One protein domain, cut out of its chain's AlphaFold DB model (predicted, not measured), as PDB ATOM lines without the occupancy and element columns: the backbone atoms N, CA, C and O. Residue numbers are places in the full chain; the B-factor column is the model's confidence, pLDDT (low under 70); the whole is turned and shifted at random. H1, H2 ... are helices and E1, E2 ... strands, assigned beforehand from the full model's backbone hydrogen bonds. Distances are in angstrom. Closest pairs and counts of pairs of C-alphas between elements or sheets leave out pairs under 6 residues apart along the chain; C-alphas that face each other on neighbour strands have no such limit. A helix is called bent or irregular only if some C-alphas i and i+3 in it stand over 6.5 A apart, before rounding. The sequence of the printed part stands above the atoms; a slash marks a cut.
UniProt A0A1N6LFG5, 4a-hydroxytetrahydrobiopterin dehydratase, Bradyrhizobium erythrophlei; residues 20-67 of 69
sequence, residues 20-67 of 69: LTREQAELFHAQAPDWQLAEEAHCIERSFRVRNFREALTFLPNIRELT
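What this domain is: This is residues 20 to 67 of the 69 residues of the protein "4a-hydroxytetrahydrobiopterin dehydratase" of Bradyrhizobium erythrophlei (UniProt A0A1N6LFG5). A small head, made of helix H1 near the two-stranded hairpin of E1 and E2, is joined by the stretched-out link of residues 46 to 52 to a long helix, H2, which folds back from the far end of the link; residues 60 to 67 of H2 stick out. The printed part has 48 residues, with two named helices and two named strands in the order H1, E1, E2, H2. The sheet's order is E1 - E2, antiparallel, and the class is mixed, helices and strands. The whole is loose, with a radius of gyration of the C-alphas of 13.7 A, and elongated, spanning 39 by 21 by 16 A.

Where its parts are: Find C-alpha 22 at (107.536, 113.039, 99.781); from there H1 runs through residues 22 to 29, 10.2 A from first to last C-alpha. Go on to residues 36 to 38 for E1, 6.1 A long, and to residues 43 to 45 for E2, 6.7 A long. Then look at C-alpha 53, at (131.268, 128.705, 79.106), where H2 begins; it takes in residues 53 to 67 and ends 22.2 A away at C-alpha 67, at (109.176, 129.818, 80.364). H2 is neither bent nor irregular, but only just: C-alphas 58 and 61 are 6.1 A apart.

How they stand to each other: Begin at H1 and look from it to E1: their closest C-alphas, those of His 29 and Leu 37, are 7.4 A apart, and 4 pairs of C-alphas lie within 8 A. H1 and E2 are apart. E1 and E2 form a hairpin, antiparallel, with 138 degrees between their directions. The C-alphas of Leu 37 and Ile 44, which face each other, are 4.8 A apart. Look here for N 36 and O 45 at 2.8 A and N 38 and O 43 at 2.8 A, both within hydrogen-bond range. Farther along, H2 is apart from H1 and from E1. In H1 every O i to N i+4 pair is within hydrogen-bond range; in H2 6 of 11 are.

The domain as a whole: The two C-alphas farthest apart, those of Glu 23 and Arg 54, are 38.9 A from each other. Residues 60 to 67, which belong to H2, stand free; the body without them spans 39 by 19 by 12 A. The link from E1 to E2 is tight, those from H1 to E1 and from E2 to H2 are short, and no link is long. The printed part has no cut. In the B-factor column you will find a mean pLDDT of the printed part of 82.2, with residues 60 to 67 under 70.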
ATOM      1  N   LEU A  20     103.781 119.287  98.018       85.44
ATOM      2  CA  LEU A  20     103.692 117.849  97.777       85.44
ATOM      3  C   LEU A  20     104.248 117.087  98.983       85.44
ATOM      4  O   LEU A  20     105.239 117.509  99.586       85.44
ATOM      5  N   THR A  21     103.633 115.951  99.310       89.75
ATOM      6  CA  THR A  21     104.262 114.997 100.229       89.75
ATOM      7  C   THR A  21     105.451 114.328  99.541       89.75
ATOM      8  O   THR A  21     105.535 114.303  98.309       89.75
ATOM      9  N   ARG A  22     106.368 113.749 100.323       88.31
ATOM     10  CA  ARG A  22     107.536 113.039  99.781       88.31
ATOM     11  C   ARG A  22     107.122 111.919  98.823       88.31
ATOM     12  O   ARG A  22     107.671 111.819  97.733       88.31
ATOM     13  N   GLU A  23     106.097 111.150  99.170       90.69
ATOM     14  CA  GLU A  23     105.591 110.046  98.346       90.69
ATOM     15  C   GLU A  23     105.012 110.561  97.022       90.69
ATOM     16  O   GLU A  23     105.211 109.968  95.963       90.69
ATOM     17  N   GLN A  24     104.309 111.699  97.059       89.75
ATOM     18  CA  GLN A  24     103.805 112.343  95.849       89.75
ATOM     19  C   GLN A  24     104.953 112.850  94.970       89.75
ATOM     20  O   GLN A  24     104.917 112.666  93.753       89.75
ATOM     21  N   ALA A  25     105.979 113.457  95.570       89.56
ATOM     22  CA  ALA A  25     107.161 113.921  94.852       89.56
ATOM     23  C   ALA A  25     107.918 112.757  94.187       89.56
ATOM     24  O   ALA A  25     108.286 112.863  93.019       89.56
ATOM     25  N   GLU A  26     108.077 111.623  94.875       89.50
ATOM     26  CA  GLU A  26     108.689 110.397  94.339       89.50
ATOM     27  C   GLU A  26     107.894 109.806  93.163       89.50
ATOM     28  O   GLU A  26     108.475 109.408  92.150       89.50
ATOM     29  N   LEU A  27     106.558 109.817  93.230       90.69
ATOM     30  CA  LEU A  27     105.706 109.386  92.114       90.69
ATOM     31  C   LEU A  27     105.892 110.260  90.865       90.69
ATOM     32  O   LEU A  27     105.915 109.749  89.742       90.69
ATOM     33  N   PHE A  28     106.027 111.577  91.035       86.31
ATOM     34  CA  PHE A  28     106.297 112.483  89.916       86.31
ATOM     35  C   PHE A  28     107.741 112.388  89.419       86.31
ATOM     36  O   PHE A  28     107.973 112.520  88.216       86.31
ATOM     37  N   HIS A  29     108.698 112.109  90.305       88.69
ATOM     38  CA  HIS A  29     110.112 111.942  89.966       88.69
ATOM     39  C   HIS A  29     110.343 110.845  88.922       88.69
ATOM     40  O   HIS A  29     111.163 111.027  88.023       88.69
ATOM     41  N   ALA A  30     109.535 109.782  88.931       88.06
ATOM     42  CA  ALA A  30     109.572 108.735  87.906       88.06
ATOM     43  C   ALA A  30     109.405 109.263  86.461       88.06
ATOM     44  O   ALA A  30     109.860 108.627  85.513       88.06
ATOM     45  N   GLN A  31     108.775 110.430  86.275       86.81
ATOM     46  CA  GLN A  31     108.598 111.076  84.967       86.81
ATOM     47  C   GLN A  31     109.780 111.983  84.579       86.81
ATOM     48  O   GLN A  31     109.873 112.416  83.431       86.81
ATOM     49  N   ALA A  32     110.681 112.275  85.520       87.44
ATOM     50  CA  ALA A  32     111.830 113.160  85.359       87.44
ATOM     51  C   ALA A  32     113.097 112.558  86.013       87.44
ATOM     52  O   ALA A  32     113.685 113.182  86.895       87.44
ATOM     53  N   PRO A  33     113.561 111.374  85.568       87.00
ATOM     54  CA  PRO A  33     114.597 110.599  86.264       87.00
ATOM     55  C   PRO A  33     115.975 111.277  86.310       87.00
ATOM     56  O   PRO A  33     116.779 110.973  87.185       87.00
ATOM     57  N   ASP A  34     116.252 112.202  85.387       88.94
ATOM     58  CA  ASP A  34     117.503 112.970  85.365       88.94
ATOM     59  C   ASP A  34     117.544 114.113  86.397       88.94
ATOM     60  O   ASP A  34     118.577 114.768  86.560       88.94
ATOM     61  N   TRP A  35     116.407 114.423  87.019       90.94
ATOM     62  CA  TRP A  35     116.308 115.394  88.102       90.94
ATOM     63  C   TRP A  35     116.460 114.674  89.436       90.94
ATOM     64  O   TRP A  35     116.223 113.477  89.532       90.94
ATOM     65  N   GLN A  36     116.870 115.378  90.477       91.81
ATOM     66  CA  GLN A  36     117.037 114.833  91.822       91.81
ATOM     67  C   GLN A  36     116.069 115.539  92.761       91.81
ATOM     68  O   GLN A  36     115.930 116.755  92.674       91.81
ATOM     69  N   LEU A  37     115.413 114.791  93.651       90.19
ATOM     70  CA  LEU A  37     114.651 115.374  94.755       90.19
ATOM     71  C   LEU A  37     115.639 115.857  95.829       90.19
ATOM     72  O   LEU A  37     116.394 115.056  96.380       90.19
ATOM     73  N   ALA A  38     115.633 117.155  96.110       88.62
ATOM     74  CA  ALA A  38     116.494 117.835  97.074       88.62
ATOM     75  C   ALA A  38     115.660 118.469  98.198       88.62
ATOM     76  O   ALA A  38     114.435 118.546  98.096       88.62
ATOM     77  N   GLU A  39     116.327 118.903  99.274       86.38
ATOM     78  CA  GLU A  39     115.705 119.577 100.431       86.38
ATOM     79  C   GLU A  39     114.438 118.864 100.925       86.38
ATOM     80  O   GLU A  39     113.334 119.393 100.844       86.38
ATOM     81  N   GLU A  40     114.570 117.616 101.375       85.25
ATOM     82  CA  GLU A  40     113.425 116.806 101.821       85.25
ATOM     83  C   GLU A  40     112.309 116.625 100.765       85.25
ATOM     84  O   GLU A  40     111.146 116.434 101.106       85.25
ATOM     85  N   ALA A  41     112.676 116.631  99.478       85.44
ATOM     86  CA  ALA A  41     111.775 116.573  98.321       85.44
ATOM     87  C   ALA A  41     110.911 117.831  98.100       85.44
ATOM     88  O   ALA A  41     109.934 117.788  97.350       85.44
ATOM     89  N   HIS A  42     111.294 118.965  98.692       84.69
ATOM     90  CA  HIS A  42     110.671 120.262  98.416       84.69
ATOM     91  C   HIS A  42     111.219 120.946  97.159       84.69
ATOM     92  O   HIS A  42     110.546 121.808  96.592       84.69
ATOM     93  N   CYS A  43     112.398 120.534  96.695       85.50
ATOM     94  CA  CYS A  43     113.057 121.090  95.520       85.50
ATOM     95  C   CYS A  43     113.472 119.979  94.551       85.50
ATOM     96  O   CYS A  43     113.696 118.837  94.954       85.50
ATOM     97  N   ILE A  44     113.591 120.317  93.263       90.12
ATOM     98  CA  ILE A  44     114.226 119.445  92.271       90.12
ATOM     99  C   ILE A  44     115.455 120.115  91.679       90.12
ATOM    100  O   ILE A  44     115.421 121.292  91.327       90.12
ATOM    101  N   GLU A  45     116.530 119.352  91.526       89.44
ATOM    102  CA  GLU A  45     117.799 119.853  91.009       89.44
ATOM    103  C   GLU A  45     118.307 118.974  89.868       89.44
ATOM    104  O   GLU A  45     118.169 117.753  89.882       89.44
ATOM    105  N   ARG A  46     118.913 119.595  88.854       89.31
ATOM    106  CA  ARG A  46     119.608 118.881  87.783       89.31
ATOM    107  C   ARG A  46     120.852 119.645  87.375       89.31
ATOM    108  O   ARG A  46     120.793 120.818  87.015       89.31
ATOM    109  N   SER A  47     121.977 118.943  87.373       88.44
ATOM    110  CA  SER A  47     123.252 119.484  86.911       88.44
ATOM    111  C   SER A  47     123.479 119.162  85.437       88.44
ATOM    112  O   SER A  47     123.474 117.999  85.035       88.44
ATOM    113  N   PHE A  48     123.743 120.191  84.633       85.81
ATOM    114  CA  PHE A  48     124.133 120.046  83.232       85.81
ATOM    115  C   PHE A  48     125.626 120.329  83.090       85.81
ATOM    116  O   PHE A  48     126.101 121.407  83.443       85.81
ATOM    117  N   ARG A  49     126.379 119.358  82.565       86.56
ATOM    118  CA  ARG A  49     127.792 119.552  82.229       86.56
ATOM    119  C   ARG A  49     127.914 119.921  80.763       86.56
ATOM    120  O   ARG A  49     127.430 119.206  79.893       86.56
ATOM    121  N   VAL A  50     128.603 121.021  80.511       84.06
ATOM    122  CA  VAL A  50     128.880 121.545  79.175       84.06
ATOM    123  C   VAL A  50     130.375 121.780  79.036       84.06
ATOM    124  O   VAL A  50     131.076 122.003  80.024       84.06
ATOM    125  N   ARG A  51     130.881 121.689  77.807       85.38
ATOM    126  CA  ARG A  51     132.324 121.656  77.547       85.38
ATOM    127  C   ARG A  51     133.026 122.973  77.875       85.38
ATOM    128  O   ARG A  51     134.206 122.969  78.214       85.38
ATOM    129  N   ASN A  52     132.334 124.098  77.722       86.50
ATOM    130  CA  ASN A  52     132.879 125.431  77.958       86.50
ATOM    131  C   ASN A  52     131.765 126.444  78.258       86.50
ATOM    132  O   ASN A  52     130.579 126.191  78.046       86.50
ATOM    133  N   PHE A  53     132.175 127.623  78.728       83.00
ATOM    134  CA  PHE A  53     131.268 128.705  79.106       83.00
ATOM    135  C   PHE A  53     130.400 129.212  77.941       83.00
ATOM    136  O   PHE A  53     129.233 129.540  78.136       83.00
ATOM    137  N   ARG A  54     130.934 129.234  76.712       85.88
ATOM    138  CA  ARG A  54     130.186 129.695  75.533       85.88
ATOM    139  C   ARG A  54     129.014 128.765  75.216       85.88
ATOM    140  O   ARG A  54     127.918 129.251  74.955       85.88
ATOM    141  N   GLU A  55     129.228 127.454  75.291       81.56
ATOM    142  CA  GLU A  55     128.169 126.454  75.113       81.56
ATOM    143  C   GLU A  55     127.111 126.527  76.227       81.56
ATOM    144  O   GLU A  55     125.916 126.403  75.949       81.56
ATOM    145  N   ALA A  56     127.523 126.825  77.466       82.00
ATOM    146  CA  ALA A  56     126.602 127.065  78.581       82.00
ATOM    147  C   ALA A  56     125.629 128.216  78.279       82.00
ATOM    148  O   ALA A  56     124.419 128.087  78.458       82.00
ATOM    149  N   LEU A  57     126.150 129.332  77.762       78.19
ATOM    150  CA  LEU A  57     125.338 130.500  77.418       78.19
ATOM    151  C   LEU A  57     124.377 130.236  76.255       78.19
ATOM    152  O   LEU A  57     123.304 130.827  76.224       78.19
ATOM    153  N   THR A  58     124.720 129.343  75.322       77.88
ATOM    154  CA  THR A  58     123.808 128.928  74.240       77.88
ATOM    155  C   THR A  58     122.759 127.905  74.677       77.88
ATOM    156  O   THR A  58     121.736 127.770  74.012       77.88
ATOM    157  N   PHE A  59     122.971 127.212  75.798       70.94
ATOM    158  CA  PHE A  59     122.000 126.275  76.370       70.94
ATOM    159  C   PHE A  59     120.836 126.998  77.075       70.94
ATOM    160  O   PHE A  59     119.691 126.557  76.990       70.94
ATOM    161  N   LEU A  60     121.097 128.150  77.705       67.38
ATOM    162  CA  LEU A  60     120.097 128.937  78.445       67.38
ATOM    163  C   LEU A  60     118.904 129.447  77.597       67.38
ATOM    164  O   LEU A  60     117.770 129.364  78.075       67.38
ATOM    165  N   PRO A  61     119.083 129.946  76.354       61.72
ATOM    166  CA  PRO A  61     117.978 130.350  75.486       61.72
ATOM    167  C   PRO A  61     116.933 129.255  75.240       61.72
ATOM    168  O   PRO A  61     115.747 129.569  75.230       61.72
ATOM    169  N   ASN A  62     117.351 127.988  75.126       61.50
ATOM    170  CA  ASN A  62     116.439 126.859  74.901       61.50
ATOM    171  C   ASN A  62     115.521 126.600  76.108       61.50
ATOM    172  O   ASN A  62     114.393 126.148  75.945       61.50
ATOM    173  N   ILE A  63     115.982 126.918  77.323       63.53
ATOM    174  CA  ILE A  63     115.156 126.860  78.540       63.53
ATOM    175  C   ILE A  63     114.173 128.035  78.561       63.53
ATOM    176  O   ILE A  63     113.008 127.870  78.917       63.53
ATOM    177  N   ARG A  64     114.626 129.220  78.131       58.47
ATOM    178  CA  ARG A  64     113.848 130.464  78.187       58.47
ATOM    179  C   ARG A  64     112.582 130.429  77.326       58.47
ATOM    180  O   ARG A  64     111.582 131.026  77.711       58.47
ATOM    181  N   GLU A  65     112.598 129.735  76.187       59.62
ATOM    182  CA  GLU A  65     111.406 129.604  75.330       59.62
ATOM    183  C   GLU A  65     110.279 128.790  75.981       59.62
ATOM    184  O   GLU A  65     109.107 129.061  75.721       59.62
ATOM    185  N   LEU A  66     110.610 127.867  76.891       58.97
ATOM    186  CA  LEU A  66     109.633 127.082  77.655       58.97
ATOM    187  C   LEU A  66     109.003 127.871  78.815       58.97
ATOM    188  O   LEU A  66     108.017 127.424  79.388       58.97
ATOM    189  N   THR A  67     109.571 129.026  79.181       52.12
ATOM    190  CA  THR A  67     109.176 129.818  80.364       52.12
ATOM    191  C   THR A  67     108.458 131.124  80.010       52.12
ATOM    192  O   THR A  67     108.481 132.075  80.791       52.12
TER     193      THR A  67